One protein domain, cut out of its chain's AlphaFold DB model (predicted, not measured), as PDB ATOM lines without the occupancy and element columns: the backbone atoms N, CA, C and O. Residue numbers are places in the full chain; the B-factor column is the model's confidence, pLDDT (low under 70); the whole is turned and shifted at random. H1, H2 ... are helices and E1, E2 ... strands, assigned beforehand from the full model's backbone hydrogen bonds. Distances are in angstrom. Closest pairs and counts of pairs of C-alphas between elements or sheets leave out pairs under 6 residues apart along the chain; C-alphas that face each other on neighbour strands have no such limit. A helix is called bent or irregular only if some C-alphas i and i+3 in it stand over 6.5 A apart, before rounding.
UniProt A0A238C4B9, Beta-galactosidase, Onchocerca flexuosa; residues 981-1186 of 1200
ATOM      1  N   SER A 981       7.499 -36.716 -48.578       94.12
ATOM      2  CA  SER A 981       6.201 -37.354 -48.347       94.12
ATOM      3  C   SER A 981       6.310 -38.666 -47.572       94.12
ATOM      4  O   SER A 981       6.970 -39.606 -48.014       94.12
ATOM      5  N   VAL A 982       5.578 -38.777 -46.462       93.44
ATOM      6  CA  VAL A 982       5.471 -40.007 -45.663       93.44
ATOM      7  C   VAL A 982       4.055 -40.562 -45.756       93.44
ATOM      8  O   VAL A 982       3.070 -39.841 -45.590       93.44
ATOM      9  N   LYS A 983       3.955 -41.872 -46.005       92.88
ATOM     10  CA  LYS A 983       2.682 -42.601 -46.016       92.88
ATOM     11  C   LYS A 983       2.303 -43.010 -44.596       92.88
ATOM     12  O   LYS A 983       3.074 -43.678 -43.908       92.88
ATOM     13  N   LEU A 984       1.091 -42.650 -44.197       92.19
ATOM     14  CA  LEU A 984       0.457 -43.062 -42.953       92.19
ATOM     15  C   LEU A 984      -0.639 -44.081 -43.262       92.19
ATOM     16  O   LEU A 984      -1.430 -43.885 -44.185       92.19
ATOM     17  N   LYS A 985      -0.726 -45.144 -42.469       90.25
ATOM     18  CA  LYS A 985      -1.850 -46.081 -42.471       90.25
ATOM     19  C   LYS A 985      -2.765 -45.770 -41.289       90.25
ATOM     20  O   LYS A 985      -2.283 -45.475 -40.194       90.25
ATOM     21  N   LYS A 986      -4.080 -45.877 -41.479       85.88
ATOM     22  CA  LYS A 986      -5.030 -45.862 -40.361       85.88
ATOM     23  C   LYS A 986      -4.866 -47.133 -39.523       85.88
ATOM     24  O   LYS A 986      -4.952 -48.234 -40.064       85.88
ATOM     25  N   VAL A 987      -4.626 -46.983 -38.222       84.94
ATOM     26  CA  VAL A 987      -4.461 -48.109 -37.281       84.94
ATOM     27  C   VAL A 987      -5.718 -48.314 -36.444       84.94
ATOM     28  O   VAL A 987      -6.142 -49.449 -36.253       84.94
ATOM     29  N   ILE A 988      -6.343 -47.226 -35.986       77.62
ATOM     30  CA  ILE A 988      -7.573 -47.264 -35.182       77.62
ATOM     31  C   ILE A 988      -8.569 -46.259 -35.763       77.62
ATOM     32  O   ILE A 988      -8.201 -45.132 -36.097       77.62
ATOM     33  N   SER A 989      -9.839 -46.645 -35.880       74.75
ATOM     34  CA  SER A 989     -10.925 -45.706 -36.169       74.75
ATOM     35  C   SER A 989     -11.506 -45.202 -34.854       74.75
ATOM     36  O   SER A 989     -11.854 -46.014 -34.004       74.75
ATOM     37  N   LEU A 990     -11.637 -43.885 -34.680       64.94
ATOM     38  CA  LEU A 990     -12.170 -43.307 -33.433       64.94
ATOM     39  C   LEU A 990     -13.652 -43.670 -33.199       64.94
ATOM     40  O   LEU A 990     -14.147 -43.617 -32.079       64.94
ATOM     41  N   GLY A 991     -14.332 -44.109 -34.259       58.44
ATOM     42  CA  GLY A 991     -15.588 -44.838 -34.170       58.44
ATOM     43  C   GLY A 991     -15.391 -46.306 -33.787       58.44
ATOM     44  O   GLY A 991     -15.613 -46.711 -32.649       58.44
ATOM     45  N   LYS A 992     -15.032 -47.142 -34.765       55.38
ATOM     46  CA  LYS A 992     -15.053 -48.607 -34.639       55.38
ATOM     47  C   LYS A 992     -13.820 -49.146 -33.887       55.38
ATOM     48  O   LYS A 992     -12.690 -48.890 -34.292       55.38
ATOM     49  N   ASN A 993     -14.072 -49.919 -32.827       60.50
ATOM     50  CA  ASN A 993     -13.124 -50.556 -31.893       60.50
ATOM     51  C   ASN A 993     -12.383 -49.626 -30.901       60.50
ATOM     52  O   ASN A 993     -11.839 -50.128 -29.920       60.50
ATOM     53  N   PHE A 994     -12.384 -48.294 -31.068       65.19
ATOM     54  CA  PHE A 994     -11.743 -47.385 -30.094       65.19
ATOM     55  C   PHE A 994     -12.341 -47.516 -28.682       65.19
ATOM     56  O   PHE A 994     -11.609 -47.567 -27.699       65.19
ATOM     57  N   TRP A 995     -13.667 -47.655 -28.587       62.19
ATOM     58  CA  TRP A 995     -14.392 -47.856 -27.325       62.19
ATOM     59  C   TRP A 995     -13.976 -49.113 -26.578       62.19
ATOM     60  O   TRP A 995     -13.926 -49.092 -25.357       62.19
ATOM     61  N   GLU A 996     -13.693 -50.197 -27.297       62.12
ATOM     62  CA  GLU A 996     -13.268 -51.464 -26.703       62.12
ATOM     63  C   GLU A 996     -11.843 -51.314 -26.158       62.12
ATOM     64  O   GLU A 996     -11.627 -51.522 -24.969       62.12
ATOM     65  N   LEU A 997     -10.921 -50.767 -26.957       64.38
ATOM     66  CA  LEU A 997      -9.537 -50.510 -26.539       64.38
ATOM     67  C   LEU A 997      -9.416 -49.502 -25.372       64.38
ATOM     68  O   LEU A 997      -8.473 -49.583 -24.585       64.38
ATOM     69  N   VAL A 998     -10.361 -48.565 -25.226       63.72
ATOM     70  CA  VAL A 998     -10.415 -47.625 -24.089       63.72
ATOM     71  C   VAL A 998     -11.167 -48.202 -22.880       63.72
ATOM     72  O   VAL A 998     -10.788 -47.911 -21.747       63.72
ATOM     73  N   ALA A 999     -12.201 -49.029 -23.074       58.28
ATOM     74  CA  ALA A 999     -12.990 -49.621 -21.984       58.28
ATOM     75  C   ALA A 999     -12.385 -50.910 -21.396       58.28
ATOM     76  O   ALA A 999     -12.726 -51.275 -20.272       58.28
ATOM     77  N   GLU A1000     -11.477 -51.576 -22.114       58.59
ATOM     78  CA  GLU A1000     -10.621 -52.648 -21.580       58.59
ATOM     79  C   GLU A1000      -9.558 -52.116 -20.596       58.59
ATOM     80  O   GLU A1000      -8.958 -52.888 -19.845       58.59
ATOM     81  N   ASN A1001      -9.344 -50.794 -20.549       57.50
ATOM     82  CA  ASN A1001      -8.436 -50.164 -19.598       57.50
ATOM     83  C   ASN A1001      -9.042 -50.111 -18.178       57.50
ATOM     84  O   ASN A1001     -10.194 -49.719 -17.975       57.50
ATOM     85  N   GLN A1002      -8.243 -50.475 -17.172       54.41
ATOM     86  CA  GLN A1002      -8.711 -50.767 -15.809       54.41
ATOM     87  C   GLN A1002      -9.191 -49.532 -15.020       54.41
ATOM     88  O   GLN A1002      -9.878 -49.682 -14.011       54.41
ATOM     89  N   ASP A1003      -8.887 -48.318 -15.487       67.56
ATOM     90  CA  ASP A1003      -9.246 -47.056 -14.823       67.56
ATOM     91  C   ASP A1003     -10.660 -46.520 -15.133       67.56
ATOM     92  O   ASP A1003     -11.036 -45.454 -14.638       67.56
ATOM     93  N   CYS A1004     -11.473 -47.237 -15.919       78.06
ATOM     94  CA  CYS A1004     -12.822 -46.800 -16.300       78.06
ATOM     95  C   CYS A1004     -13.751 -46.573 -15.078       78.06
ATOM     96  O   CYS A1004     -14.202 -47.515 -14.418       78.06
ATOM     97  N   ARG A1005     -14.085 -45.306 -14.783       82.81
ATOM     98  CA  ARG A1005     -14.944 -44.918 -13.648       82.81
ATOM     99  C   ARG A1005     -16.425 -44.920 -14.039       82.81
ATOM    100  O   ARG A1005     -16.851 -44.151 -14.894       82.81
ATOM    101  N   LYS A1006     -17.233 -45.750 -13.368       86.94
ATOM    102  CA  LYS A1006     -18.700 -45.780 -13.522       86.94
ATOM    103  C   LYS A1006     -19.358 -44.822 -12.527       86.94
ATOM    104  O   LYS A1006     -19.259 -45.034 -11.321       86.94
ATOM    105  N   THR A1007     -20.061 -43.805 -13.019       87.81
ATOM    106  CA  THR A1007     -20.743 -42.789 -12.197       87.81
ATOM    107  C   THR A1007     -22.167 -42.504 -12.684       87.81
ATOM    108  O   THR A1007     -22.538 -42.835 -13.808       87.81
ATOM    109  N   LYS A1008     -22.995 -41.890 -11.824       88.50
ATOM    110  CA  LYS A1008     -24.374 -41.478 -12.164       88.50
ATOM    111  C   LYS A1008     -24.422 -40.221 -13.050       88.50
ATOM    112  O   LYS A1008     -25.368 -40.048 -13.812       88.50
ATOM    113  N   TYR A1009     -23.414 -39.360 -12.927       85.88
ATOM    114  CA  TYR A1009     -23.247 -38.106 -13.664       85.88
ATOM    115  C   TYR A1009     -21.792 -38.003 -14.157       85.88
ATOM    116  O   TYR A1009     -20.919 -38.609 -13.522       85.88
ATOM    117  N   PRO A1010     -21.505 -37.266 -15.248       85.62
ATOM    118  CA  PRO A1010     -20.134 -37.023 -15.691       85.62
ATOM    119  C   PRO A1010     -19.285 -36.382 -14.586       85.62
ATOM    120  O   PRO A1010     -19.755 -35.489 -13.883       85.62
ATOM    121  N   LEU A1011     -18.044 -36.846 -14.451       85.06
ATOM    122  CA  LEU A1011     -17.004 -36.208 -13.641       85.06
ATOM    123  C   LEU A1011     -16.186 -35.249 -14.516       85.06
ATOM    124  O   LEU A1011     -16.162 -35.421 -15.730       85.06
ATOM    125  N   SER A1012     -15.495 -34.269 -13.933       82.19
ATOM    126  CA  SER A1012     -14.528 -33.452 -14.684       82.19
ATOM    127  C   SER A1012     -13.182 -34.171 -14.890       82.19
ATOM    128  O   SER A1012     -12.904 -35.196 -14.263       82.19
ATOM    129  N   PHE A1013     -12.316 -33.604 -15.740       83.31
ATOM    130  CA  PHE A1013     -10.920 -34.042 -15.913       83.31
ATOM    131  C   PHE A1013     -10.182 -34.109 -14.564       83.31
ATOM    132  O   PHE A1013      -9.533 -35.106 -14.250       83.31
ATOM    133  N   GLU A1014     -10.358 -33.075 -13.740       81.69
ATOM    134  CA  GLU A1014      -9.797 -32.951 -12.395       81.69
ATOM    135  C   GLU A1014     -10.263 -34.104 -11.499       81.69
ATOM    136  O   GLU A1014      -9.440 -34.825 -10.942       81.69
ATOM    137  N   GLN A1015     -11.578 -34.341 -11.439       82.44
ATOM    138  CA  GLN A1015     -12.190 -35.399 -10.628       82.44
ATOM    139  C   GLN A1015     -11.792 -36.817 -11.075       82.44
ATOM    140  O   GLN A1015     -11.752 -37.735 -10.255       82.44
ATOM    141  N   LEU A1016     -11.475 -36.996 -12.361       83.62
ATOM    142  CA  LEU A1016     -10.900 -38.222 -12.932       83.62
ATOM    143  C   LEU A1016      -9.373 -38.315 -12.762       83.62
ATOM    144  O   LEU A1016      -8.779 -39.319 -13.148       83.62
ATOM    145  N   GLN A1017      -8.744 -37.290 -12.183       85.88
ATOM    146  CA  GLN A1017      -7.297 -37.132 -12.007       85.88
ATOM    147  C   GLN A1017      -6.504 -37.159 -13.328       85.88
ATOM    148  O   GLN A1017      -5.330 -37.531 -13.357       85.88
ATOM    149  N   HIS A1018      -7.142 -36.736 -14.425       82.25
ATOM    150  CA  HIS A1018      -6.555 -36.682 -15.759       82.25
ATOM    151  C   HIS A1018      -6.224 -35.222 -16.130       82.25
ATOM    152  O   HIS A1018      -7.138 -34.424 -16.330       82.25
ATOM    153  N   PRO A1019      -4.942 -34.820 -16.212       81.00
ATOM    154  CA  PRO A1019      -4.582 -33.401 -16.249       81.00
ATOM    155  C   PRO A1019      -4.838 -32.712 -17.597       81.00
ATOM    156  O   PRO A1019      -5.279 -31.558 -17.629       81.00
ATOM    157  N   PHE A1020      -4.548 -33.407 -18.702       85.56
ATOM    158  CA  PHE A1020      -4.400 -32.863 -20.059       85.56
ATOM    159  C   PHE A1020      -4.940 -33.854 -21.102       85.56
ATOM    160  O   PHE A1020      -5.223 -35.002 -20.773       85.56
ATOM    161  N   GLY A1021      -5.013 -33.452 -22.372       86.62
ATOM    162  CA  GLY A1021      -5.374 -34.361 -23.463       86.62
ATOM    163  C   GLY A1021      -6.877 -34.624 -23.544       86.62
ATOM    164  O   GLY A1021      -7.645 -33.695 -23.804       86.62
ATOM    165  N   PHE A1022      -7.292 -35.885 -23.376       85.56
ATOM    166  CA  PHE A1022      -8.612 -36.360 -23.801       85.56
ATOM    167  C   PHE A1022      -9.291 -37.260 -22.764       85.56
ATOM    168  O   PHE A1022      -8.664 -38.172 -22.233       85.56
ATOM    169  N   VAL A1023     -10.595 -37.065 -22.545       83.75
ATOM    170  CA  VAL A1023     -11.425 -37.944 -21.701       83.75
ATOM    171  C   VAL A1023     -12.615 -38.480 -22.491       83.75
ATOM    172  O   VAL A1023     -13.249 -37.762 -23.265       83.75
ATOM    173  N   MET A1024     -12.917 -39.761 -22.272       84.62
ATOM    174  CA  MET A1024     -13.961 -40.515 -22.958       84.62
ATOM    175  C   MET A1024     -15.157 -40.759 -22.030       84.62
ATOM    176  O   MET A1024     -15.072 -41.570 -21.109       84.62
ATOM    177  N   TYR A1025     -16.286 -40.096 -22.290       86.44
ATOM    178  CA  TYR A1025     -17.552 -40.360 -21.598       86.44
ATOM    179  C   TYR A1025     -18.426 -41.289 -22.445       86.44
ATOM    180  O   TYR A1025     -18.488 -41.159 -23.668       86.44
ATOM    181  N   TYR A1026     -19.108 -42.225 -21.788       85.25
ATOM    182  CA  TYR A1026     -19.886 -43.276 -22.439       85.25
ATOM    183  C   TYR A1026     -21.160 -43.600 -21.648       85.25
ATOM    184  O   TYR A1026     -21.140 -43.665 -20.419       85.25
ATOM    185  N   THR A1027     -22.270 -43.819 -22.355       88.19
ATOM    186  CA  THR A1027     -23.557 -44.256 -21.794       88.19
ATOM    187  C   THR A1027     -24.419 -44.931 -22.873       88.19
ATOM    188  O   THR A1027     -24.024 -45.020 -24.034       88.19
ATOM    189  N   THR A1028     -25.613 -45.404 -22.517       89.31
ATOM    190  CA  THR A1028     -26.612 -45.910 -23.473       89.31
ATOM    191  C   THR A1028     -27.868 -45.042 -23.478       89.31
ATOM    192  O   THR A1028     -28.331 -44.580 -22.430       89.31
ATOM    193  N   LEU A1029     -28.437 -44.805 -24.665       88.19
ATOM    194  CA  LEU A1029     -29.676 -44.042 -24.811       88.19
ATOM    195  C   LEU A1029     -30.861 -44.814 -24.214       88.19
ATOM    196  O   LEU A1029     -31.126 -45.956 -24.582       88.19
ATOM    197  N   LYS A1030     -31.600 -44.174 -23.301       86.44
ATOM    198  CA  LYS A1030     -32.798 -44.751 -22.655       86.44
ATOM    199  C   LYS A1030     -34.101 -44.476 -23.408       86.44
ATOM    200  O   LYS A1030     -35.117 -45.095 -23.114       86.44
ATOM    201  N   PHE A1031     -34.058 -43.547 -24.356       83.06
ATOM    202  CA  PHE A1031     -35.183 -43.055 -25.146       83.06
ATOM    203  C   PHE A1031     -34.737 -42.950 -26.610       83.06
ATOM    204  O   PHE A1031     -33.536 -43.017 -26.880       83.06
ATOM    205  N   GLY A1032     -35.681 -42.800 -27.541       76.38
ATOM    206  CA  GLY A1032     -35.340 -42.457 -28.923       76.38
ATOM    207  C   GLY A1032     -34.623 -41.107 -28.976       76.38
ATOM    208  O   GLY A1032     -34.945 -40.201 -28.203       76.38
ATOM    209  N   GLY A1033     -33.625 -40.991 -29.848       73.19
ATOM    210  CA  GLY A1033     -32.881 -39.757 -30.039       73.19
ATOM    211  C   GLY A1033     -33.758 -38.639 -30.595       73.19
ATOM    212  O   GLY A1033     -34.575 -38.863 -31.485       73.19
ATOM    213  N   THR A1034     -33.572 -37.442 -30.044       77.69
ATOM    214  CA  THR A1034     -34.053 -36.171 -30.597       77.69
ATOM    215  C   THR A1034     -32.900 -35.170 -30.503       77.69
ATOM    216  O   THR A1034     -31.942 -35.296 -31.248       77.69
ATOM    217  N   ASN A1035     -32.887 -34.255 -29.531       84.88
ATOM    218  CA  ASN A1035     -31.815 -33.271 -29.371       84.88
ATOM    219  C   ASN A1035     -30.938 -33.570 -28.138       84.88
ATOM    220  O   ASN A1035     -31.402 -33.501 -26.997       84.88
ATOM    221  N   LEU A1036     -29.653 -33.871 -28.354       85.81
ATOM    222  CA  LEU A1036     -28.665 -34.034 -27.289       85.81
ATOM    223  C   LEU A1036     -28.081 -32.671 -26.895       85.81
ATOM    224  O   LEU A1036     -27.223 -32.119 -27.583       85.81
ATOM    225  N   THR A1037     -28.488 -32.166 -25.732       85.50
ATOM    226  CA  THR A1037     -27.928 -30.947 -25.129       85.50
ATOM    227  C   THR A1037     -26.917 -31.271 -24.025       85.50
ATOM    228  O   THR A1037     -27.226 -31.999 -23.083       85.50
ATOM    229  N   ILE A1038     -25.726 -30.670 -24.105       83.12
ATOM    230  CA  ILE A1038     -24.696 -30.650 -23.058       83.12
ATOM    231  C   ILE A1038     -24.508 -29.184 -22.625       83.12
ATOM    232  O   ILE A1038     -23.813 -28.445 -23.322       83.12
ATOM    233  N   PRO A1039     -25.104 -28.733 -21.500       73.38
ATOM    234  CA  PRO A1039     -25.114 -27.314 -21.120       73.38
ATOM    235  C   PRO A1039     -23.726 -26.678 -20.975       73.38
ATOM    236  O   PRO A1039     -23.558 -25.498 -21.267       73.38
ATOM    237  N   ILE A1040     -22.736 -27.460 -20.530       68.81
ATOM    238  CA  ILE A1040     -21.325 -27.073 -20.447       68.81
ATOM    239  C   ILE A1040     -20.479 -28.261 -20.918       68.81
ATOM    240  O   ILE A1040     -20.374 -29.273 -20.230       68.81
ATOM    241  N   THR A1041     -19.861 -28.128 -22.089       73.56
ATOM    242  CA  THR A1041     -18.618 -28.839 -22.450       73.56
ATOM    243  C   THR A1041     -17.433 -27.979 -21.996       73.56
ATOM    244  O   THR A1041     -17.599 -26.769 -21.873       73.56
ATOM    245  N   LYS A1042     -16.248 -28.559 -21.767       72.06
ATOM    246  CA  LYS A1042     -14.972 -27.824 -21.712       72.06
ATOM    247  C   LYS A1042     -13.840 -28.689 -22.285       72.06
ATOM    248  O   LYS A1042     -13.553 -29.728 -21.705       72.06
ATOM    249  N   ASP A1043     -13.215 -28.356 -23.411       67.50
ATOM    250  CA  ASP A1043     -13.460 -27.189 -24.283       67.50
ATOM    251  C   ASP A1043     -14.270 -27.582 -25.520       67.50
ATOM    252  O   ASP A1043     -15.282 -26.951 -25.850       67.50
ATOM    253  N   ARG A1044     -13.887 -28.702 -26.143       81.94
ATOM    254  CA  ARG A1044     -14.480 -29.214 -27.380       81.94
ATOM    255  C   ARG A1044     -14.843 -30.688 -27.233       81.94
ATOM    256  O   ARG A1044     -14.013 -31.485 -26.806       81.94
ATOM    257  N   SER A1045     -16.079 -31.037 -27.587       82.38
ATOM    258  CA  SER A1045     -16.625 -32.391 -27.443       82.38
ATOM    259  C   SER A1045     -17.037 -32.975 -28.794       82.38
ATOM    260  O   SER A1045     -17.860 -32.393 -29.495       82.38
ATOM    261  N   TYR A1046     -16.511 -34.146 -29.138       82.00
ATOM    262  CA  TYR A1046     -16.864 -34.922 -30.326       82.00
ATOM    263  C   TYR A1046     -17.916 -35.964 -29.923       82.00
ATOM    264  O   TYR A1046     -17.670 -36.774 -29.029       82.00
ATOM    265  N   VAL A1047     -19.098 -35.916 -30.539       84.06
ATOM    266  CA  VAL A1047     -20.263 -36.750 -30.197       84.06
ATOM    267  C   VAL A1047     -20.382 -37.911 -31.177       84.06
ATOM    268  O   VAL A1047     -20.388 -37.704 -32.392       84.06
ATOM    269  N   LEU A1048     -20.519 -39.124 -30.643       81.81
ATOM    270  CA  LEU A1048     -20.651 -40.369 -31.390       81.81
ATOM    271  C   LEU A1048     -21.885 -41.162 -30.923       81.81
ATOM    272  O   LEU A1048     -22.156 -41.247 -29.726       81.81
ATOM    273  N   ILE A1049     -22.610 -41.767 -31.865       84.88
ATOM    274  CA  ILE A1049     -23.752 -42.667 -31.628       84.88
ATOM    275  C   ILE A1049     -23.474 -43.989 -32.344       84.88
ATOM    276  O   ILE A1049     -23.157 -43.974 -33.527       84.88
ATOM    277  N   ASP A1050     -23.547 -45.119 -31.634       80.94
ATOM    278  CA  ASP A1050     -23.268 -46.471 -32.165       80.94
ATOM    279  C   ASP A1050     -21.975 -46.553 -33.014       80.94
ATOM    280  O   ASP A1050     -21.874 -47.309 -33.977       80.94
ATOM    281  N   ASN A1051     -20.947 -45.816 -32.569       73.06
ATOM    282  CA  ASN A1051     -19.619 -45.641 -33.175       73.06
ATOM    283  C   ASN A1051     -19.524 -44.658 -34.367       73.06
ATOM    284  O   ASN A1051     -18.443 -44.526 -34.937       73.06
ATOM    285  N   GLU A1052     -20.577 -43.922 -34.722       76.19
ATOM    286  CA  GLU A1052     -20.563 -42.935 -35.815       76.19
ATOM    287  C   GLU A1052     -20.582 -41.494 -35.287       76.19
ATOM    288  O   GLU A1052     -21.396 -41.155 -34.425       76.19
ATOM    289  N   LEU A1053     -19.693 -40.631 -35.794       76.19
ATOM    290  CA  LEU A1053     -19.628 -39.221 -35.391       76.19
ATOM    291  C   LEU A1053     -20.859 -38.457 -35.892       76.19
ATOM    292  O   LEU A1053     -21.013 -38.245 -37.090       76.19
ATOM    293  N   GLN A1054     -21.662 -37.958 -34.955       79.38
ATOM    294  CA  GLN A1054     -22.796 -37.074 -35.244       79.38
ATOM    295  C   GLN A1054     -22.332 -35.620 -35.418       79.38
ATOM    296  O   GLN A1054     -22.882 -34.860 -36.211       79.38
ATOM    297  N   GLY A1055     -21.277 -35.220 -34.700       75.50
ATOM    298  CA  GLY A1055     -20.588 -33.950 -34.912       75.50
ATOM    299  C   GLY A1055     -19.886 -33.428 -33.665       75.50
ATOM    300  O   GLY A1055     -19.578 -34.175 -32.739       75.50
ATOM    301  N   VAL A1056     -19.625 -32.119 -33.649       79.62
ATOM    302  CA  VAL A1056     -18.835 -31.448 -32.605       79.62
ATOM    303  C   VAL A1056     -19.683 -30.434 -31.828       79.62
ATOM    304  O   VAL A1056     -20.586 -29.795 -32.382       79.62
ATOM    305  N   LEU A1057     -19.383 -30.295 -30.539       76.94
ATOM    306  CA  LEU A1057     -19.884 -29.292 -29.603       76.94
ATOM    307  C   LEU A1057     -18.704 -28.450 -29.094       76.94
ATOM    308  O   LEU A1057     -17.597 -28.964 -28.918       76.94
ATOM    309  N   VAL A1058     -18.933 -27.162 -28.852       73.56
ATOM    310  CA  VAL A1058     -17.899 -26.177 -28.490       73.56
ATOM    311  C   VAL A1058     -18.432 -25.308 -27.357       73.56
ATOM    312  O   VAL A1058     -19.530 -24.763 -27.486       73.56
ATOM    313  N   TYR A1059     -17.667 -25.172 -26.268       65.19
ATOM    314  CA  TYR A1059     -18.067 -24.365 -25.107       65.19
ATOM    315  C   TYR A1059     -18.258 -22.901 -25.489       65.19
ATOM    316  O   TYR A1059     -19.347 -22.341 -25.370       65.19
ATOM    317  N   ARG A1060     -17.172 -22.310 -25.982       58.28
ATOM    318  CA  ARG A1060     -17.092 -20.946 -26.471       58.28
ATOM    319  C   ARG A1060     -15.915 -20.859 -27.432       58.28
ATOM    320  O   ARG A1060     -14.832 -21.329 -27.103       58.28
ATOM    321  N   SER A1061     -16.148 -20.284 -28.599       52.69
ATOM    322  CA  SER A1061     -15.118 -19.869 -29.541       52.69
ATOM    323  C   SER A1061     -15.556 -18.525 -30.115       52.69
ATOM    324  O   SER A1061     -16.513 -18.446 -30.883       52.69
ATOM    325  N   GLY A1062     -14.966 -17.433 -29.642       57.28
ATOM    326  CA  GLY A1062     -15.504 -16.084 -29.856       57.28
ATOM    327  C   GLY A1062     -16.959 -15.923 -29.411       57.28
ATOM    328  O   GLY A1062     -17.349 -16.239 -28.283       57.28
ATOM    329  N   ILE A1063     -17.770 -15.428 -30.346       48.47
ATOM    330  CA  ILE A1063     -19.231 -15.317 -30.231       48.47
ATOM    331  C   ILE A1063     -19.966 -16.647 -30.478       48.47
ATOM    332  O   ILE A1063     -21.174 -16.729 -30.257       48.47
ATOM    333  N   TYR A1064     -19.271 -17.681 -30.959       53.44
ATOM    334  CA  TYR A1064     -19.851 -18.983 -31.263       53.44
ATOM    335  C   TYR A1064     -19.832 -19.898 -30.037       53.44
ATOM    336  O   TYR A1064     -18.857 -19.989 -29.292       53.44
ATOM    337  N   TRP A1065     -20.940 -20.598 -29.837       65.00
ATOM    338  CA  TRP A1065     -21.150 -21.573 -28.777       65.00
ATOM    339  C   TRP A1065     -22.101 -22.630 -29.338       65.00
ATOM    340  O   TRP A1065     -23.112 -22.297 -29.957       65.00
ATOM    341  N   LYS A1066     -21.765 -23.912 -29.179       75.19
ATOM    342  CA  LYS A1066     -22.601 -25.019 -29.657       75.19
ATOM    343  C   LYS A1066     -22.699 -26.072 -28.569       75.19
ATOM    344  O   LYS A1066     -21.847 -26.947 -28.455       75.19
ATOM    345  N   HIS A1067     -23.763 -25.955 -27.782       80.75
ATOM    346  CA  HIS A1067     -24.064 -26.779 -26.611       80.75
ATOM    347  C   HIS A1067     -25.093 -27.891 -26.899       80.75
ATOM    348  O   HIS A1067     -25.516 -28.594 -25.985       80.75
ATOM    349  N   TRP A1068     -25.542 -28.033 -28.150       82.62
ATOM    350  CA  TRP A1068     -26.549 -29.013 -28.554       82.62
ATOM    351  C   TRP A1068     -26.255 -29.612 -29.934       82.62
ATOM    352  O   TRP A1068     -25.575 -28.997 -30.766       82.62
ATOM    353  N   ILE A1069     -26.738 -30.830 -30.170       83.38
ATOM    354  CA  ILE A1069     -26.664 -31.507 -31.466       83.38
ATOM    355  C   ILE A1069     -27.879 -32.408 -31.680       83.38
ATOM    356  O   ILE A1069     -28.372 -33.036 -30.745       83.38
ATOM    357  N   ASP A1070     -28.351 -32.449 -32.919       83.25
ATOM    358  CA  ASP A1070     -29.397 -33.372 -33.335       83.25
ATOM    359  C   ASP A1070     -28.875 -34.819 -33.345       83.25
ATOM    360  O   ASP A1070     -27.729 -35.074 -33.723       83.25
ATOM    361  N   VAL A1071     -29.708 -35.742 -32.879       84.06
ATOM    362  CA  VAL A1071     -29.507 -37.196 -32.868       84.06
ATOM    363  C   VAL A1071     -30.824 -37.923 -33.197       84.06
ATOM    364  O   VAL A1071     -31.033 -39.059 -32.757       84.06
ATOM    365  N   GLU A1072     -31.740 -37.275 -33.931       80.56
ATOM    366  CA  GLU A1072     -32.979 -37.890 -34.413       80.56
ATOM    367  C   GLU A1072     -32.711 -39.216 -35.153       80.56
ATOM    368  O   GLU A1072     -31.725 -39.387 -35.869       80.56
ATOM    369  N   GLY A1073     -33.572 -40.208 -34.914       78.44
ATOM    370  CA  GLY A1073     -33.413 -41.568 -35.436       78.44
ATOM    371  C   GLY A1073     -32.503 -42.485 -34.605       78.44
ATOM    372  O   GLY A1073     -32.531 -43.701 -34.811       78.44
ATOM    373  N   ALA A1074     -31.752 -41.975 -33.618       85.44
ATOM    374  CA  ALA A1074     -30.954 -42.835 -32.742       85.44
ATOM    375  C   ALA A1074     -31.848 -43.769 -31.898       85.44
ATOM    376  O   ALA A1074     -32.737 -43.336 -31.160       85.44
ATOM    377  N   ARG A1075     -31.611 -45.081 -32.000       87.62
ATOM    378  CA  ARG A1075     -32.425 -46.122 -31.348       87.62
ATOM    379  C   ARG A1075     -32.253 -46.167 -29.823       87.62
ATOM    380  O   ARG A1075     -31.175 -45.905 -29.289       87.62
ATOM    381  N   ILE A1076     -33.294 -46.627 -29.124       87.56
ATOM    382  CA  ILE A1076     -33.195 -47.013 -27.707       87.56
ATOM    383  C   ILE A1076     -32.118 -48.101 -27.566       87.56
ATOM    384  O   ILE A1076     -32.071 -49.049 -28.349       87.56
ATOM    385  N   GLY A1077     -31.243 -47.956 -26.571       85.50
ATOM    386  CA  GLY A1077     -30.103 -48.840 -26.338       85.50
ATOM    387  C   GLY A1077     -28.845 -48.511 -27.150       85.50
ATOM    388  O   GLY A1077     -27.819 -49.141 -26.900       85.50
ATOM    389  N   ALA A1078     -28.881 -47.531 -28.065       87.75
ATOM    390  CA  ALA A1078     -27.687 -47.087 -28.787       87.75
ATOM    391  C   ALA A1078     -26.596 -46.584 -27.828       87.75
ATOM    392  O   ALA A1078     -26.878 -45.951 -26.803       87.75
ATOM    393  N   LYS A1079     -25.339 -46.844 -28.184       86.25
ATOM    394  CA  LYS A1079     -24.144 -46.381 -27.477       86.25
ATOM    395  C   LYS A1079     -23.932 -44.889 -27.734       86.25
ATOM    396  O   LYS A1079     -23.552 -44.519 -28.840       86.25
ATOM    397  N   LEU A1080     -24.141 -44.044 -26.723       87.12
ATOM    398  CA  LEU A1080     -23.759 -42.630 -26.763       87.12
ATOM    399  C   LEU A1080     -22.342 -42.466 -26.217       87.12
ATOM    400  O   LEU A1080     -22.034 -42.874 -25.096       87.12
ATOM    401  N   GLY A1081     -21.504 -41.825 -27.018       85.44
ATOM    402  CA  GLY A1081     -20.111 -41.555 -26.741       85.44
ATOM    403  C   GLY A1081     -19.766 -40.079 -26.908       85.44
ATOM    404  O   GLY A1081     -20.214 -39.438 -27.856       85.44
ATOM    405  N   ILE A1082     -18.972 -39.524 -25.991       85.38
ATOM    406  CA  ILE A1082     -18.555 -38.117 -26.019       85.38
ATOM    407  C   ILE A1082     -17.058 -38.050 -25.694       85.38
ATOM    408  O   ILE A1082     -16.655 -38.327 -24.562       85.38
ATOM    409  N   LEU A1083     -16.226 -37.705 -26.681       84.94
ATOM    410  CA  LEU A1083     -14.790 -37.464 -26.497       84.94
ATOM    411  C   LEU A1083     -14.557 -35.982 -26.250       84.94
ATOM    412  O   LEU A1083     -14.891 -35.170 -27.105       84.94
ATOM    413  N   VAL A1084     -13.962 -35.632 -25.117       83.62
ATOM    414  CA  VAL A1084     -13.692 -34.238 -24.751       83.62
ATOM    415  C   VAL A1084     -12.199 -33.965 -24.860       83.62
ATOM    416  O   VAL A1084     -11.402 -34.721 -24.310       83.62
ATOM    417  N   GLU A1085     -11.825 -32.894 -25.560       84.44
ATOM    418  CA  GLU A1085     -10.465 -32.351 -25.608       84.44
ATOM    419  C   GLU A1085     -10.331 -31.185 -24.613       84.44
ATOM    420  O   GLU A1085     -11.105 -30.225 -24.674       84.44
ATOM    421  N   ASN A1086      -9.306 -31.246 -23.757       76.38
ATOM    422  CA  ASN A1086      -8.768 -30.081 -23.051       76.38
ATOM    423  C   ASN A1086      -7.804 -29.349 -24.002       76.38
ATOM    424  O   ASN A1086      -6.763 -29.900 -24.389       76.38
ATOM    425  N   GLN A1087      -8.152 -28.122 -24.393       74.50
ATOM    426  CA  GLN A1087      -7.404 -27.312 -25.360       74.50
ATOM    427  C   GLN A1087      -6.375 -26.367 -24.717       74.50
ATOM    428  O   GLN A1087      -5.612 -25.735 -25.446       74.50
ATOM    429  N   GLY A1088      -6.286 -26.355 -23.387       53.31
ATOM    430  CA  GLY A1088      -5.498 -25.436 -22.562       53.31
ATOM    431  C   GLY A1088      -6.425 -24.661 -21.617       53.31
ATOM    432  O   GLY A1088      -7.547 -24.316 -21.988       53.31
ATOM    433  N   ARG A1089      -5.992 -24.402 -20.382       60.94
ATOM    434  CA  ARG A1089      -6.754 -23.624 -19.387       60.94
ATOM    435  C   ARG A1089      -6.575 -22.107 -19.611       60.94
ATOM    436  O   ARG A1089      -5.596 -21.675 -20.215       60.94
ATOM    437  N   GLN A1090      -7.567 -21.321 -19.174       42.75
ATOM    438  CA  GLN A1090      -7.905 -20.009 -19.760       42.75
ATOM    439  C   GLN A1090      -7.016 -18.797 -19.363       42.75
ATOM    440  O   GLN A1090      -6.644 -18.697 -18.194       42.75
ATOM    441  N   THR A1091      -6.750 -17.865 -20.308       43.75
ATOM    442  CA  THR A1091      -5.818 -16.705 -20.180       43.75
ATOM    443  C   THR A1091      -6.311 -15.297 -20.704       43.75
ATOM    444  O   THR A1091      -6.521 -14.477 -19.823       43.75
ATOM    445  N   ILE A1092      -6.544 -14.951 -22.006       34.97
ATOM    446  CA  ILE A1092      -7.172 -13.666 -22.553       34.97
ATOM    447  C   ILE A1092      -8.102 -13.806 -23.871       34.97
ATOM    448  O   ILE A1092      -9.096 -14.501 -23.672       34.97
ATOM    449  N   PRO A1093      -8.026 -13.262 -25.157       30.92
ATOM    450  CA  PRO A1093      -9.015 -13.599 -26.278       30.92
ATOM    451  C   PRO A1093      -8.603 -13.783 -27.816       30.92
ATOM    452  O   PRO A1093      -7.815 -12.993 -28.317       30.92
ATOM    453  N   THR A1094      -9.243 -14.694 -28.632       41.00
ATOM    454  CA  THR A1094      -9.561 -14.651 -30.139       41.00
ATOM    455  C   THR A1094     -10.657 -15.705 -30.590       41.00
ATOM    456  O   THR A1094     -11.517 -15.948 -29.761       41.00
ATOM    457  N   ILE A1095     -10.803 -16.271 -31.825       51.41
ATOM    458  CA  ILE A1095     -12.028 -17.007 -32.335       51.41
ATOM    459  C   ILE A1095     -11.828 -17.978 -33.559       51.41
ATOM    460  O   ILE A1095     -11.087 -17.599 -34.456       51.41
ATOM    461  N   ASN A1096     -12.547 -19.142 -33.667       32.00
ATOM    462  CA  ASN A1096     -13.088 -19.803 -34.925       32.00
ATOM    463  C   ASN A1096     -13.839 -21.195 -34.791       32.00
ATOM    464  O   ASN A1096     -13.848 -21.799 -33.718       32.00
ATOM    465  N   ASP A1097     -14.464 -21.731 -35.874       29.12
ATOM    466  CA  ASP A1097     -15.133 -23.077 -36.020       29.12
ATOM    467  C   ASP A1097     -15.139 -23.602 -37.485       29.12
ATOM    468  O   ASP A1097     -15.225 -22.779 -38.384       29.12
ATOM    469  N   PHE A1098     -15.182 -24.931 -37.737       33.16
ATOM    470  CA  PHE A1098     -15.773 -25.536 -38.964       33.16
ATOM    471  C   PHE A1098     -16.167 -27.034 -38.820       33.16
ATOM    472  O   PHE A1098     -15.938 -27.660 -37.784       33.16
ATOM    473  N   LYS A1099     -16.869 -27.588 -39.832       27.98
ATOM    474  CA  LYS A1099     -17.631 -28.864 -39.775       27.98
ATOM    475  C   LYS A1099     -16.849 -30.095 -40.274       27.98
ATOM    476  O   LYS A1099     -15.921 -29.973 -41.067       27.98
ATOM    477  N   GLY A1100     -17.255 -31.280 -39.810       28.44
ATOM    478  CA  GLY A1100     -16.530 -32.543 -40.002       28.44
ATOM    479  C   GLY A1100     -16.761 -33.272 -41.332       28.44
ATOM    480  O   GLY A1100     -17.696 -32.985 -42.078       28.44
ATOM    481  N   GLY A1101     -15.903 -34.266 -41.579       28.33
ATOM    482  CA  GLY A1101     -15.990 -35.229 -42.677       28.33
ATOM    483  C   GLY A1101     -15.536 -36.619 -42.218       28.33
ATOM    484  O   GLY A1101     -15.142 -36.807 -41.067       28.33
ATOM    485  N   SER A1102     -15.617 -37.618 -43.096       45.31
ATOM    486  CA  SER A1102     -15.303 -39.006 -42.747       45.31
ATOM    487  C   SER A1102     -13.841 -39.221 -42.312       45.31
ATOM    488  O   SER A1102     -12.938 -38.446 -42.617       45.31
ATOM    489  N   GLU A1103     -13.621 -40.340 -41.611       56.38
ATOM    490  CA  GLU A1103     -12.302 -40.889 -41.261       56.38
ATOM    491  C   GLU A1103     -11.480 -40.235 -40.121       56.38
ATOM    492  O   GLU A1103     -10.257 -40.325 -40.081       56.38
ATOM    493  N   ILE A1104     -12.130 -39.786 -39.051       70.25
ATOM    494  CA  ILE A1104     -11.479 -39.519 -37.745       70.25
ATOM    495  C   ILE A1104     -10.767 -40.791 -37.195       70.25
ATOM    496  O   ILE A1104     -11.254 -41.914 -37.397       70.25
ATOM    497  N   GLY A1105      -9.607 -40.673 -36.524       78.88
ATOM    498  CA  GLY A1105      -8.888 -41.829 -35.948       78.88
ATOM    499  C   GLY A1105      -7.378 -41.675 -35.712       78.88
ATOM    500  O   GLY A1105      -6.805 -40.598 -35.856       78.88
ATOM    501  N   LEU A1106      -6.732 -42.792 -35.355       86.56
ATOM    502  CA  LEU A1106      -5.282 -42.891 -35.161       86.56
ATOM    503  C   LEU A1106      -4.590 -43.337 -36.456       86.56
ATOM    504  O   LEU A1106      -4.883 -44.411 -36.993       86.56
ATOM    505  N   TYR A1107      -3.626 -42.542 -36.905       90.81
ATOM    506  CA  TYR A1107      -2.805 -42.780 -38.088       90.81
ATOM    507  C   TYR A1107      -1.347 -42.995 -37.685       90.81
ATOM    508  O   TYR A1107      -0.827 -42.292 -36.823       90.81
ATOM    509  N   MET A1108      -0.678 -43.963 -38.308       93.06
ATOM    510  CA  MET A1108       0.707 -44.324 -38.001       93.06
ATOM    511  C   MET A1108       1.515 -44.485 -39.283       93.06
ATOM    512  O   MET A1108       1.021 -45.021 -40.274       93.06
ATOM    513  N   GLY A1109       2.769 -44.049 -39.266       93.62
ATOM    514  CA  GLY A1109       3.681 -44.216 -40.394       93.62
ATOM    515  C   GLY A1109       5.136 -44.222 -39.961       93.62
ATOM    516  O   GLY A1109       5.467 -43.899 -38.821       93.62
ATOM    517  N   HIS A1110       6.012 -44.584 -40.892       95.31
ATOM    518  CA  HIS A1110       7.448 -44.664 -40.659       95.31
ATOM    519  C   HIS A1110       8.200 -43.982 -41.797       95.31
ATOM    520  O   HIS A1110       7.788 -44.070 -42.953       95.31
ATOM    521  N   PHE A1111       9.318 -43.335 -41.475       95.19
ATOM    522  CA  PHE A1111      10.230 -42.779 -42.475       95.19
ATOM    523  C   PHE A1111      11.685 -42.953 -42.054       95.19
ATOM    524  O   PHE A1111      11.995 -43.048 -40.863       95.19
ATOM    525  N   TYR A1112      12.571 -42.999 -43.046       94.50
ATOM    526  CA  TYR A1112      14.010 -43.067 -42.836       94.50
ATOM    527  C   TYR A1112      14.639 -41.688 -43.049       94.50
ATOM    528  O   TYR A1112      14.334 -41.008 -44.027       94.50
ATOM    529  N   ALA A1113      15.513 -41.276 -42.136       93.81
ATOM    530  CA  ALA A1113      16.245 -40.020 -42.199       93.81
ATOM    531  C   ALA A1113      17.734 -40.309 -42.433       93.81
ATOM    532  O   ALA A1113      18.445 -40.709 -41.511       93.81
ATOM    533  N   ASN A1114      18.217 -40.087 -43.662       90.06
ATOM    534  CA  ASN A1114      19.636 -40.262 -44.015       90.06
ATOM    535  C   ASN A1114      20.553 -39.389 -43.139       90.06
ATOM    536  O   ASN A1114      21.579 -39.851 -42.649       90.06
ATOM    537  N   TYR A1115      20.136 -38.145 -42.900       93.81
ATOM    538  CA  TYR A1115      20.808 -37.167 -42.047       93.81
ATOM    539  C   TYR A1115      19.813 -36.627 -41.021       93.81
ATOM    540  O   TYR A1115      18.639 -36.451 -41.347       93.81
ATOM    541  N   LEU A1116      20.264 -36.353 -39.794       96.12
ATOM    542  CA  LEU A1116      19.419 -35.816 -38.724       96.12
ATOM    543  C   LEU A1116      19.581 -34.294 -38.636       96.12
ATOM    544  O   LEU A1116      20.664 -33.796 -38.317       96.12
ATOM    545  N   ALA A1117      18.493 -33.582 -38.906       97.31
ATOM    546  CA  ALA A1117      18.389 -32.128 -38.972       97.31
ATOM    547  C   ALA A1117      17.075 -31.668 -38.319       97.31
ATOM    548  O   ALA A1117      16.236 -32.495 -37.966       97.31
ATOM    549  N   ASP A1118      16.901 -30.360 -38.146       98.25
ATOM    550  CA  ASP A1118      15.597 -29.799 -37.785       98.25
ATOM    551  C   ASP A1118      14.638 -29.910 -38.989       98.25
ATOM    552  O   ASP A1118      15.068 -29.923 -40.146       98.25
ATOM    553  N   THR A1119      13.332 -30.011 -38.750       98.44
ATOM    554  CA  THR A1119      12.338 -30.141 -39.831       98.44
ATOM    555  C   THR A1119      10.976 -29.596 -39.407       98.44
ATOM    556  O   THR A1119      10.718 -29.399 -38.218       98.44
ATOM    557  N   PHE A1120      10.089 -29.361 -40.370       98.50
ATOM    558  CA  PHE A1120       8.725 -28.906 -40.141       98.50
ATOM    559  C   PHE A1120       7.737 -29.927 -40.702       98.50
ATOM    560  O   PHE A1120       7.696 -30.204 -41.902       98.50
ATOM    561  N   PHE A1121       6.926 -30.500 -39.819       97.94
ATOM    562  CA  PHE A1121       5.837 -31.391 -40.195       97.94
ATOM    563  C   PHE A1121       4.685 -30.577 -40.799       97.94
ATOM    564  O   PHE A1121       4.231 -29.606 -40.193       97.94
ATOM    565  N   ASN A1122       4.195 -30.994 -41.968       96.75
ATOM    566  CA  ASN A1122       3.153 -30.313 -42.734       96.75
ATOM    567  C   ASN A1122       1.890 -31.204 -42.902       96.75
ATOM    568  O   ASN A1122       1.891 -32.126 -43.727       96.75
ATOM    569  N   PRO A1123       0.801 -30.905 -42.160       93.50
ATOM    570  CA  PRO A1123      -0.501 -31.573 -42.228       93.50
ATOM    571  C   PRO A1123      -1.501 -30.933 -43.215       93.50
ATOM    572  O   PRO A1123      -2.706 -31.124 -43.065       93.50
ATOM    573  N   THR A1124      -1.067 -30.161 -44.217       90.75
ATOM    574  CA  THR A1124      -1.989 -29.517 -45.181       90.75
ATOM    575  C   THR A1124      -2.987 -30.525 -45.784       90.75
ATOM    576  O   THR A1124      -2.603 -31.582 -46.283       90.75
ATOM    577  N   GLY A1125      -4.282 -30.196 -45.717       85.69
ATOM    578  CA  GLY A1125      -5.406 -31.024 -46.183       85.69
ATOM    579  C   GLY A1125      -6.108 -31.855 -45.096       85.69
ATOM    580  O   GLY A1125      -7.261 -32.250 -45.309       85.69
ATOM    581  N   TRP A1126      -5.450 -32.073 -43.951       88.81
ATOM    582  CA  TRP A1126      -6.017 -32.684 -42.740       88.81
ATOM    583  C   TRP A1126      -6.865 -31.672 -41.946       88.81
ATOM    584  O   TRP A1126      -6.905 -30.489 -42.288       88.81
ATOM    585  N   GLY A1127      -7.574 -32.136 -40.915       85.62
ATOM    586  CA  GLY A1127      -8.438 -31.314 -40.066       85.62
ATOM    587  C   GLY A1127      -7.725 -30.760 -38.830       85.62
ATOM    588  O   GLY A1127      -7.112 -29.691 -38.878       85.62
ATOM    589  N   LYS A1128      -7.796 -31.499 -37.719       87.56
ATOM    590  CA  LYS A1128      -7.242 -31.121 -36.412       87.56
ATOM    591  C   LYS A1128      -6.713 -32.346 -35.688       87.56
ATOM    592  O   LYS A1128      -7.375 -33.379 -35.667       87.56
ATOM    593  N   GLY A1129      -5.600 -32.218 -34.976       91.50
ATOM    594  CA  GLY A1129      -5.121 -33.336 -34.180       91.50
ATOM    595  C   GLY A1129      -3.904 -33.080 -33.316       91.50
ATOM    596  O   GLY A1129      -3.492 -31.943 -33.092       91.50
ATOM    597  N   GLN A1130      -3.337 -34.185 -32.838       94.94
ATOM    598  CA  GLN A1130      -2.109 -34.232 -32.050       94.94
ATOM    599  C   GLN A1130      -1.036 -35.020 -32.812       94.94
ATOM    600  O   GLN A1130      -1.325 -36.106 -33.326       94.94
ATOM    601  N   LEU A1131       0.195 -34.506 -32.865       97.38
ATOM    602  CA  LEU A1131       1.341 -35.176 -33.489       97.38
ATOM    603  C   LEU A1131       2.302 -35.750 -32.444       97.38
ATOM    604  O   LEU A1131       2.766 -35.034 -31.556       97.38
ATOM    605  N   PHE A1132       2.703 -37.006 -32.634       97.88
ATOM    606  CA  PHE A1132       3.785 -37.655 -31.902       97.88
ATOM    607  C   PHE A1132       4.842 -38.191 -32.875       97.88
ATOM    608  O   PHE A1132       4.506 -38.817 -33.882       97.88
ATOM    609  N   ILE A1133       6.124 -38.005 -32.554       97.69
ATOM    610  CA  ILE A1133       7.248 -38.591 -33.299       97.69
ATOM    611  C   ILE A1133       8.173 -39.302 -32.312       97.69
ATOM    612  O   ILE A1133       8.601 -38.724 -31.318       97.69
ATOM    613  N   ASN A1134       8.455 -40.582 -32.560       96.88
ATOM    614  CA  ASN A1134       9.294 -41.449 -31.719       96.88
ATOM    615  C   ASN A1134       8.879 -41.522 -30.230       96.88
ATOM    616  O   ASN A1134       9.700 -41.870 -29.383       96.88
ATOM    617  N   GLY A1135       7.612 -41.218 -29.922       93.38
ATOM    618  CA  GLY A1135       7.059 -41.128 -28.564       93.38
ATOM    619  C   GLY A1135       7.040 -39.710 -27.973       93.38
ATOM    620  O   GLY A1135       6.333 -39.470 -26.998       93.38
ATOM    621  N   HIS A1136       7.743 -38.749 -28.577       96.88
ATOM    622  CA  HIS A1136       7.699 -37.343 -28.179       96.88
ATOM    623  C   HIS A1136       6.417 -36.691 -28.710       96.88
ATOM    624  O   HIS A1136       6.163 -36.720 -29.915       96.88
ATOM    625  N   ASN A1137       5.612 -36.104 -27.822       97.50
ATOM    626  CA  ASN A1137       4.436 -35.323 -28.204       97.50
ATOM    627  C   ASN A1137       4.891 -33.948 -28.716       97.50
ATOM    628  O   ASN A1137       5.370 -33.128 -27.934       97.50
ATOM    629  N   ILE A1138       4.764 -33.717 -30.021       98.12
ATOM    630  CA  ILE A1138       5.210 -32.479 -30.670       98.12
ATOM    631  C   ILE A1138       4.227 -31.349 -30.354       98.12
ATOM    632  O   ILE A1138       4.641 -30.282 -29.917       98.12
ATOM    633  N   GLY A1139       2.923 -31.597 -30.487       96.62
ATOM    634  CA  GLY A1139       1.884 -30.617 -30.172       96.62
ATOM    635  C   GLY A1139       0.625 -30.753 -31.024       96.62
ATOM    636  O   GLY A1139       0.419 -31.769 -31.699       96.62
ATOM    637  N   ARG A1140      -0.223 -29.719 -30.969       96.06
ATOM    638  CA  ARG A1140      -1.523 -29.652 -31.654       96.06
ATOM    639  C   ARG A1140      -1.366 -29.081 -33.062       96.06
ATOM    640  O   ARG A1140      -0.740 -28.035 -33.217       96.06
ATOM    641  N   TYR A1141      -1.977 -29.699 -34.066       95.56
ATOM    642  CA  TYR A1141      -2.103 -29.134 -35.414       95.56
ATOM    643  C   TYR A1141      -3.570 -28.807 -35.728       95.56
ATOM    644  O   TYR A1141      -4.465 -29.546 -35.315       95.56
ATOM    645  N   TRP A1142      -3.819 -27.719 -36.466       92.31
ATOM    646  CA  TRP A1142      -5.168 -27.327 -36.905       92.31
ATOM    647  C   TRP A1142      -5.162 -26.549 -38.246       92.31
ATOM    648  O   TRP A1142      -5.648 -25.421 -38.320       92.31
ATOM    649  N   PRO A1143      -4.597 -27.111 -39.334       89.31
ATOM    650  CA  PRO A1143      -4.473 -26.445 -40.634       89.31
ATOM    651  C   PRO A1143      -5.816 -26.181 -41.338       89.31
ATOM    652  O   PRO A1143      -5.830 -25.457 -42.329       89.31
ATOM    653  N   SER A1144      -6.935 -26.741 -40.858       83.31
ATOM    654  CA  SER A1144      -8.283 -26.366 -41.314       83.31
ATOM    655  C   SER A1144      -8.710 -24.963 -40.856       83.31
ATOM    656  O   SER A1144      -9.661 -24.423 -41.418       83.31
ATOM    657  N   ILE A1145      -8.016 -24.375 -39.870       84.62
ATOM    658  CA  ILE A1145      -8.316 -23.056 -39.289       84.62
ATOM    659  C   ILE A1145      -7.086 -22.128 -39.265       84.62
ATOM    660  O   ILE A1145      -7.224 -20.935 -39.515       84.62
ATOM    661  N   GLY A1146      -5.878 -22.646 -39.013       87.06
ATOM    662  CA  GLY A1146      -4.657 -21.833 -38.977       87.06
ATOM    663  C   GLY A1146      -4.619 -20.823 -37.808       87.06
ATOM    664  O   GLY A1146      -5.316 -21.016 -36.811       87.06
ATOM    665  N   PRO A1147      -3.776 -19.775 -37.867       92.44
ATOM    666  CA  PRO A1147      -2.846 -19.475 -38.954       92.44
ATOM    667  C   PRO A1147      -1.668 -20.460 -39.013       92.44
ATOM    668  O   PRO A1147      -1.118 -20.680 -40.086       92.44
ATOM    669  N   GLN A1148      -1.287 -21.116 -37.911       95.88
ATOM    670  CA  GLN A1148      -0.219 -22.124 -37.939       95.88
ATOM    671  C   GLN A1148      -0.625 -23.352 -38.769       95.88
ATOM    672  O   GLN A1148      -1.580 -24.051 -38.434       95.88
ATOM    673  N   ILE A1149       0.151 -23.667 -39.807       95.62
ATOM    674  CA  ILE A1149      -0.023 -24.894 -40.594       95.62
ATOM    675  C   ILE A1149       0.969 -25.965 -40.130       95.62
ATOM    676  O   ILE A1149       0.576 -27.096 -39.851       95.62
ATOM    677  N   THR A1150       2.254 -25.619 -40.022       97.94
ATOM    678  CA  THR A1150       3.338 -26.569 -39.713       97.94
ATOM    679  C   THR A1150       3.665 -26.686 -38.229       97.94
ATOM    680  O   THR A1150       3.626 -25.692 -37.507       97.94
ATOM    681  N   LEU A1151       4.139 -27.861 -37.808       98.56
ATOM    682  CA  LEU A1151       4.758 -28.077 -36.496       98.56
ATOM    683  C   LEU A1151       6.284 -28.188 -36.607       98.56
ATOM    684  O   LEU A1151       6.776 -28.996 -37.395       98.56
ATOM    685  N   TYR A1152       7.024 -27.430 -35.794       98.62
ATOM    686  CA  TYR A1152       8.474 -27.596 -35.645       98.62
ATOM    687  C   TYR A1152       8.800 -28.943 -34.986       98.62
ATOM    688  O   TYR A1152       8.231 -29.319 -33.961       98.62
ATOM    689  N   VAL A1153       9.739 -29.675 -35.582       98.50
ATOM    690  CA  VAL A1153      10.242 -30.956 -35.090       98.50
ATOM    691  C   VAL A1153      11.759 -30.824 -34.924       98.50
ATOM    692  O   VAL A1153      12.491 -30.857 -35.918       98.50
ATOM    693  N   PRO A1154      12.253 -30.659 -33.684       97.69
ATOM    694  CA  PRO A1154      13.674 -30.482 -33.436       97.69
ATOM    695  C   PRO A1154      14.436 -31.800 -33.638       97.69
ATOM    696  O   PRO A1154      13.991 -32.869 -33.204       97.69
ATOM    697  N   LYS A1155      15.635 -31.711 -34.224       97.62
ATOM    698  CA  LYS A1155      16.556 -32.822 -34.518       97.62
ATOM    699  C   LYS A1155      16.658 -33.897 -33.420       97.62
ATOM    700  O   LYS A1155      16.674 -35.072 -33.780       97.62
ATOM    701  N   PRO A1156      16.730 -33.581 -32.108       97.31
ATOM    702  CA  PRO A1156      16.901 -34.594 -31.059       97.31
ATOM    703  C   PRO A1156      15.702 -35.531 -30.857       97.31
ATOM    704  O   PRO A1156      15.861 -36.572 -30.226       97.31
ATOM    705  N   TYR A1157      14.517 -35.198 -31.384       97.25
ATOM    706  CA  TYR A1157      13.370 -36.114 -31.415       97.25
ATOM    707  C   TYR A1157      13.409 -37.069 -32.621       97.25
ATOM    708  O   TYR A1157      12.617 -38.015 -32.677       97.25
ATOM    709  N   LEU A1158      14.326 -36.862 -33.572       97.62
ATOM    710  CA  LEU A1158      14.527 -37.721 -34.737       97.62
ATOM    711  C   LEU A1158      15.609 -38.781 -34.505       97.62
ATOM    712  O   LEU A1158      16.556 -38.620 -33.737       97.62
ATOM    713  N   LYS A1159      15.456 -39.887 -35.226       96.56
ATOM    714  CA  LYS A1159      16.366 -41.034 -35.307       96.56
ATOM    715  C   LYS A1159      16.538 -41.384 -36.789       96.56
ATOM    716  O   LYS A1159      15.829 -40.845 -37.634       96.56
ATOM    717  N   HIS A1160      17.443 -42.298 -37.137       95.50
ATOM    718  CA  HIS A1160      17.541 -42.748 -38.534       95.50
ATOM    719  C   HIS A1160      16.272 -43.488 -38.986       95.50
ATOM    720  O   HIS A1160      15.766 -43.208 -40.065       95.50
ATOM    721  N   HIS A1161      15.685 -44.335 -38.133       96.81
ATOM    722  CA  HIS A1161      14.336 -44.877 -38.332       96.81
ATOM    723  C   HIS A1161      13.345 -44.143 -37.425       96.81
ATOM    724  O   HIS A1161      13.475 -44.203 -36.202       96.81
ATOM    725  N   ASN A1162      12.354 -43.477 -38.016       97.25
ATOM    726  CA  ASN A1162      11.346 -42.706 -37.292       97.25
ATOM    727  C   ASN A1162       9.978 -43.384 -37.320       97.25
ATOM    728  O   ASN A1162       9.596 -44.008 -38.311       97.25
ATOM    729  N   THR A1163       9.216 -43.199 -36.246       97.25
ATOM    730  CA  THR A1163       7.799 -43.568 -36.149       97.25
ATOM    731  C   THR A1163       6.970 -42.320 -35.882       97.25
ATOM    732  O   THR A1163       7.256 -41.585 -34.938       97.25
ATOM    733  N   ILE A1164       5.945 -42.101 -36.698       96.50
ATOM    734  CA  ILE A1164       4.964 -41.023 -36.567       96.50
ATOM    735  C   ILE A1164       3.659 -41.633 -36.074       96.50
ATOM    736  O   ILE A1164       3.227 -42.660 -36.600       96.50
ATOM    737  N   ILE A1165       3.011 -40.974 -35.116       95.00
ATOM    738  CA  ILE A1165       1.624 -41.239 -34.739       95.00
ATOM    739  C   ILE A1165       0.869 -39.906 -34.766       95.00
ATOM    740  O   ILE A1165       1.307 -38.926 -34.171       95.00
ATOM    741  N   MET A1166      -0.269 -39.876 -35.453       93.44
ATOM    742  CA  MET A1166      -1.205 -38.752 -35.472       93.44
ATOM    743  C   MET A1166      -2.556 -39.197 -34.927       93.44
ATOM    744  O   MET A1166      -3.070 -40.250 -35.307       93.44
ATOM    745  N   LEU A1167      -3.142 -38.369 -34.070       91.06
ATOM    746  CA  LEU A1167      -4.527 -38.487 -33.633       91.06
ATOM    747  C   LEU A1167      -5.347 -37.419 -34.360       91.06
ATOM    748  O   LEU A1167      -5.294 -36.261 -33.960       91.06
ATOM    749  N   GLU A1168      -6.066 -37.802 -35.416       87.56
ATOM    750  CA  GLU A1168      -6.927 -36.909 -36.202       87.56
ATOM    751  C   GLU A1168      -8.353 -36.894 -35.634       87.56
ATOM    752  O   GLU A1168      -8.923 -37.952 -35.354       87.56
ATOM    753  N   LEU A1169      -8.916 -35.691 -35.489       82.25
ATOM    754  CA  LEU A1169     -10.131 -35.380 -34.730       82.25
ATOM    755  C   LEU A1169     -11.266 -34.777 -35.581       82.25
ATOM    756  O   LEU A1169     -12.408 -34.781 -35.132       82.25
ATOM    757  N   GLU A1170     -10.988 -34.256 -36.780       76.25
ATOM    758  CA  GLU A1170     -11.984 -33.580 -37.632       76.25
ATOM    759  C   GLU A1170     -12.167 -34.240 -39.002       76.25
ATOM    760  O   GLU A1170     -13.302 -34.428 -39.447       76.25
ATOM    761  N   LYS A1171     -11.058 -34.515 -39.700       75.50
ATOM    762  CA  LYS A1171     -11.056 -34.872 -41.124       75.50
ATOM    763  C   LYS A1171      -9.709 -35.481 -41.531       75.50
ATOM    764  O   LYS A1171      -8.665 -34.847 -41.370       75.50
ATOM    765  N   SER A1172      -9.719 -36.667 -42.138       70.50
ATOM    766  CA  SER A1172      -8.502 -37.234 -42.730       70.50
ATOM    767  C   SER A1172      -7.968 -36.372 -43.885       70.50
ATOM    768  O   SER A1172      -8.735 -35.735 -44.611       70.50
ATOM    769  N   GLY A1173      -6.652 -36.394 -44.101       69.69
ATOM    770  CA  GLY A1173      -6.039 -35.811 -45.298       69.69
ATOM    771  C   GLY A1173      -6.373 -36.583 -46.581       69.69
ATOM    772  O   GLY A1173      -7.254 -37.442 -46.609       69.69
ATOM    773  N   ASN A1174      -5.635 -36.311 -47.660       72.75
ATOM    774  CA  ASN A1174      -5.802 -37.043 -48.917       72.75
ATOM    775  C   ASN A1174      -5.336 -38.501 -48.747       72.75
ATOM    776  O   ASN A1174      -4.137 -38.775 -48.622       72.75
ATOM    777  N   CYS A1175      -6.301 -39.423 -48.739       77.75
ATOM    778  CA  CYS A1175      -6.099 -40.856 -48.554       77.75
ATOM    779  C   CYS A1175      -6.446 -41.631 -49.833       77.75
ATOM    780  O   CYS A1175      -7.535 -41.491 -50.384       77.75
ATOM    781  N   HIS A1176      -5.535 -42.498 -50.275       72.25
ATOM    782  CA  HIS A1176      -5.725 -43.402 -51.408       72.25
ATOM    783  C   HIS A1176      -5.326 -44.824 -50.998       72.25
ATOM    784  O   HIS A1176      -4.269 -45.034 -50.404       72.25
ATOM    785  N   ASN A1177      -6.167 -45.814 -51.310       64.56
ATOM    786  CA  ASN A1177      -5.919 -47.237 -51.037       64.56
ATOM    787  C   ASN A1177      -5.452 -47.520 -49.589       64.56
ATOM    788  O   ASN A1177      -4.453 -48.199 -49.374       64.56
ATOM    789  N   GLN A1178      -6.183 -46.988 -48.597       69.44
ATOM    790  CA  GLN A1178      -5.906 -47.080 -47.145       69.44
ATOM    791  C   GLN A1178      -4.652 -46.337 -46.633       69.44
ATOM    792  O   GLN A1178      -4.375 -46.382 -45.430       69.44
ATOM    793  N   PHE A1179      -3.917 -45.625 -47.496       81.56
ATOM    794  CA  PHE A1179      -2.774 -44.798 -47.108       81.56
ATOM    795  C   PHE A1179      -3.060 -43.310 -47.312       81.56
ATOM    796  O   PHE A1179      -3.416 -42.874 -48.406       81.56
ATOM    797  N   CYS A1180      -2.850 -42.523 -46.265       88.06
ATOM    798  CA  CYS A1180      -2.916 -41.065 -46.289       88.06
ATOM    799  C   CYS A1180      -1.499 -40.489 -46.341       88.06
ATOM    800  O   CYS A1180      -0.560 -41.130 -45.865       88.06
ATOM    801  N   THR A1181      -1.321 -39.295 -46.904       88.19
ATOM    802  CA  THR A1181       0.015 -38.683 -47.033       88.19
ATOM    803  C   THR A1181       0.152 -37.433 -46.163       88.19
ATOM    804  O   THR A1181      -0.777 -36.630 -46.063       88.19
ATOM    805  N   ILE A1182       1.325 -37.273 -45.550       92.94
ATOM    806  CA  ILE A1182       1.814 -36.022 -44.946       92.94
ATOM    807  C   ILE A1182       3.174 -35.676 -45.546       92.94
ATOM    808  O   ILE A1182       3.803 -36.535 -46.165       92.94
ATOM    809  N   ASN A1183       3.649 -34.448 -45.341       95.00
ATOM    810  CA  ASN A1183       4.978 -34.030 -45.789       95.00
ATOM    811  C   ASN A1183       5.832 -33.509 -44.627       95.00
ATOM    812  O   ASN A1183       5.309 -32.939 -43.671       95.00
ATOM    813  N   PHE A1184       7.149 -33.639 -44.755       97.19
ATOM    814  CA  PHE A1184       8.129 -32.860 -44.002       97.19
ATOM    815  C   PHE A1184       8.831 -31.876 -44.932       97.19
ATOM    816  O   PHE A1184       9.299 -32.267 -46.003       97.19
ATOM    817  N   ILE A1185       8.924 -30.623 -44.498       97.62
ATOM    818  CA  ILE A1185       9.560 -29.515 -45.218       97.62
ATOM    819  C   ILE A1185      10.598 -28.819 -44.327       97.62
ATOM    820  O   ILE A1185      10.707 -29.094 -43.134       97.62
ATOM    821  N   ASP A1186      11.401 -27.949 -44.921       96.56
ATOM    822  CA  ASP A1186      12.523 -27.237 -44.307       96.56
ATOM    823  C   ASP A1186      12.185 -25.817 -43.815       96.56
ATOM    824  O   ASP A1186      13.005 -25.202 -43.136       96.56
TER     825      ASP A1186
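Overview. This is residues 981 to 1186 of the 1200 residues of the protein "Beta-galactosidase" of Onchocerca flexuosa (UniProt A0A238C4B9). Two lobes of strands lie one after the other along the longest axis: one is an eight-stranded sheet folded back on itself and curled like part of a barrel, the other a strongly twisted sheet of E2, E8, E4, E5 and E6, with E7 of the small sheet E3 E7 beside E5. The short helix H1 lies where the lobes meet, after E1 of the folded sheet. The printed part has 206 residues, with one named helix and 15 named strands in the order E1, H1, E2 to E15; the sheets are antiparallel, and the class is mostly strand, with under half of the residues in named elements. The whole is compact, with a radius of gyration of the C-alphas of 18.1 A, and spans 58 by 39 by 33 A, only just elongated.

Along the chain. E1, residues 981 to 989, begins at C-alpha 981 (6.201, -37.354, -48.347) and is 22.6 A long. H1 is residues 994 to 999, E2 1022 to 1028, E3 1035 to 1037, E4 1044 to 1049, and E5 1052 to 1061, 24.5 A. E6 is 1064 to 1066, E7 1068 to 1070, E8 1079 to 1085. E9, 1105 to 1112, begins at (-8.888, -41.829, -35.948) and is 23.9 A long. E10 is 1119 to 1122, E11 1129 to 1133, E12 1136 to 1141, E13 1151 to 1153, E14 1161 to 1168, 22.8 A. E15, 1179 to 1185, ends at (9.560, -29.515, -45.218).

Arrangement. The largest sheet runs E12 E11 E14 E9 E1 E15 E10 E13, a folded sheet, one sheet bent into two leaves: E12, E11, E14 and E9 face E15, E10 and E13, with E1 as the hinge. N 985 and O 1108 of E1 and E9 are within hydrogen-bond range at 2.8 A, as are N 984 and O 1180 of E1 and E15 at 2.8 A. H1 only grazes this sheet, and also the sheet E2 E8 E4 E5 E6; its O i to N i+4 pairs are within hydrogen-bond range. In that second sheet E4, E5 and E6 form a meander, each strand the antiparallel neighbour of the one before; N 1045 and O 1057 of the hairpin E4 and E5 are 2.9 A apart. E6 runs on into E7 at 57 degrees; E7 pairs with E3, N 1036 and O 1069 being 2.8 A apart. The C-alphas of Leu 1057 in E5 and Trp 1068 in E7, the closest of the two, are 6.8 A apart.

Size, cuts and confidence. The C-alphas of Phe 1031 and Tyr 1115, the two farthest apart, are 58.8 A apart. The printed part has no cut. The long links are H1 to E2 and E8 to E9. Mean pLDDT of the printed part is 80.4; residues under 70 include 990 to 1003 and 1088 to 1103.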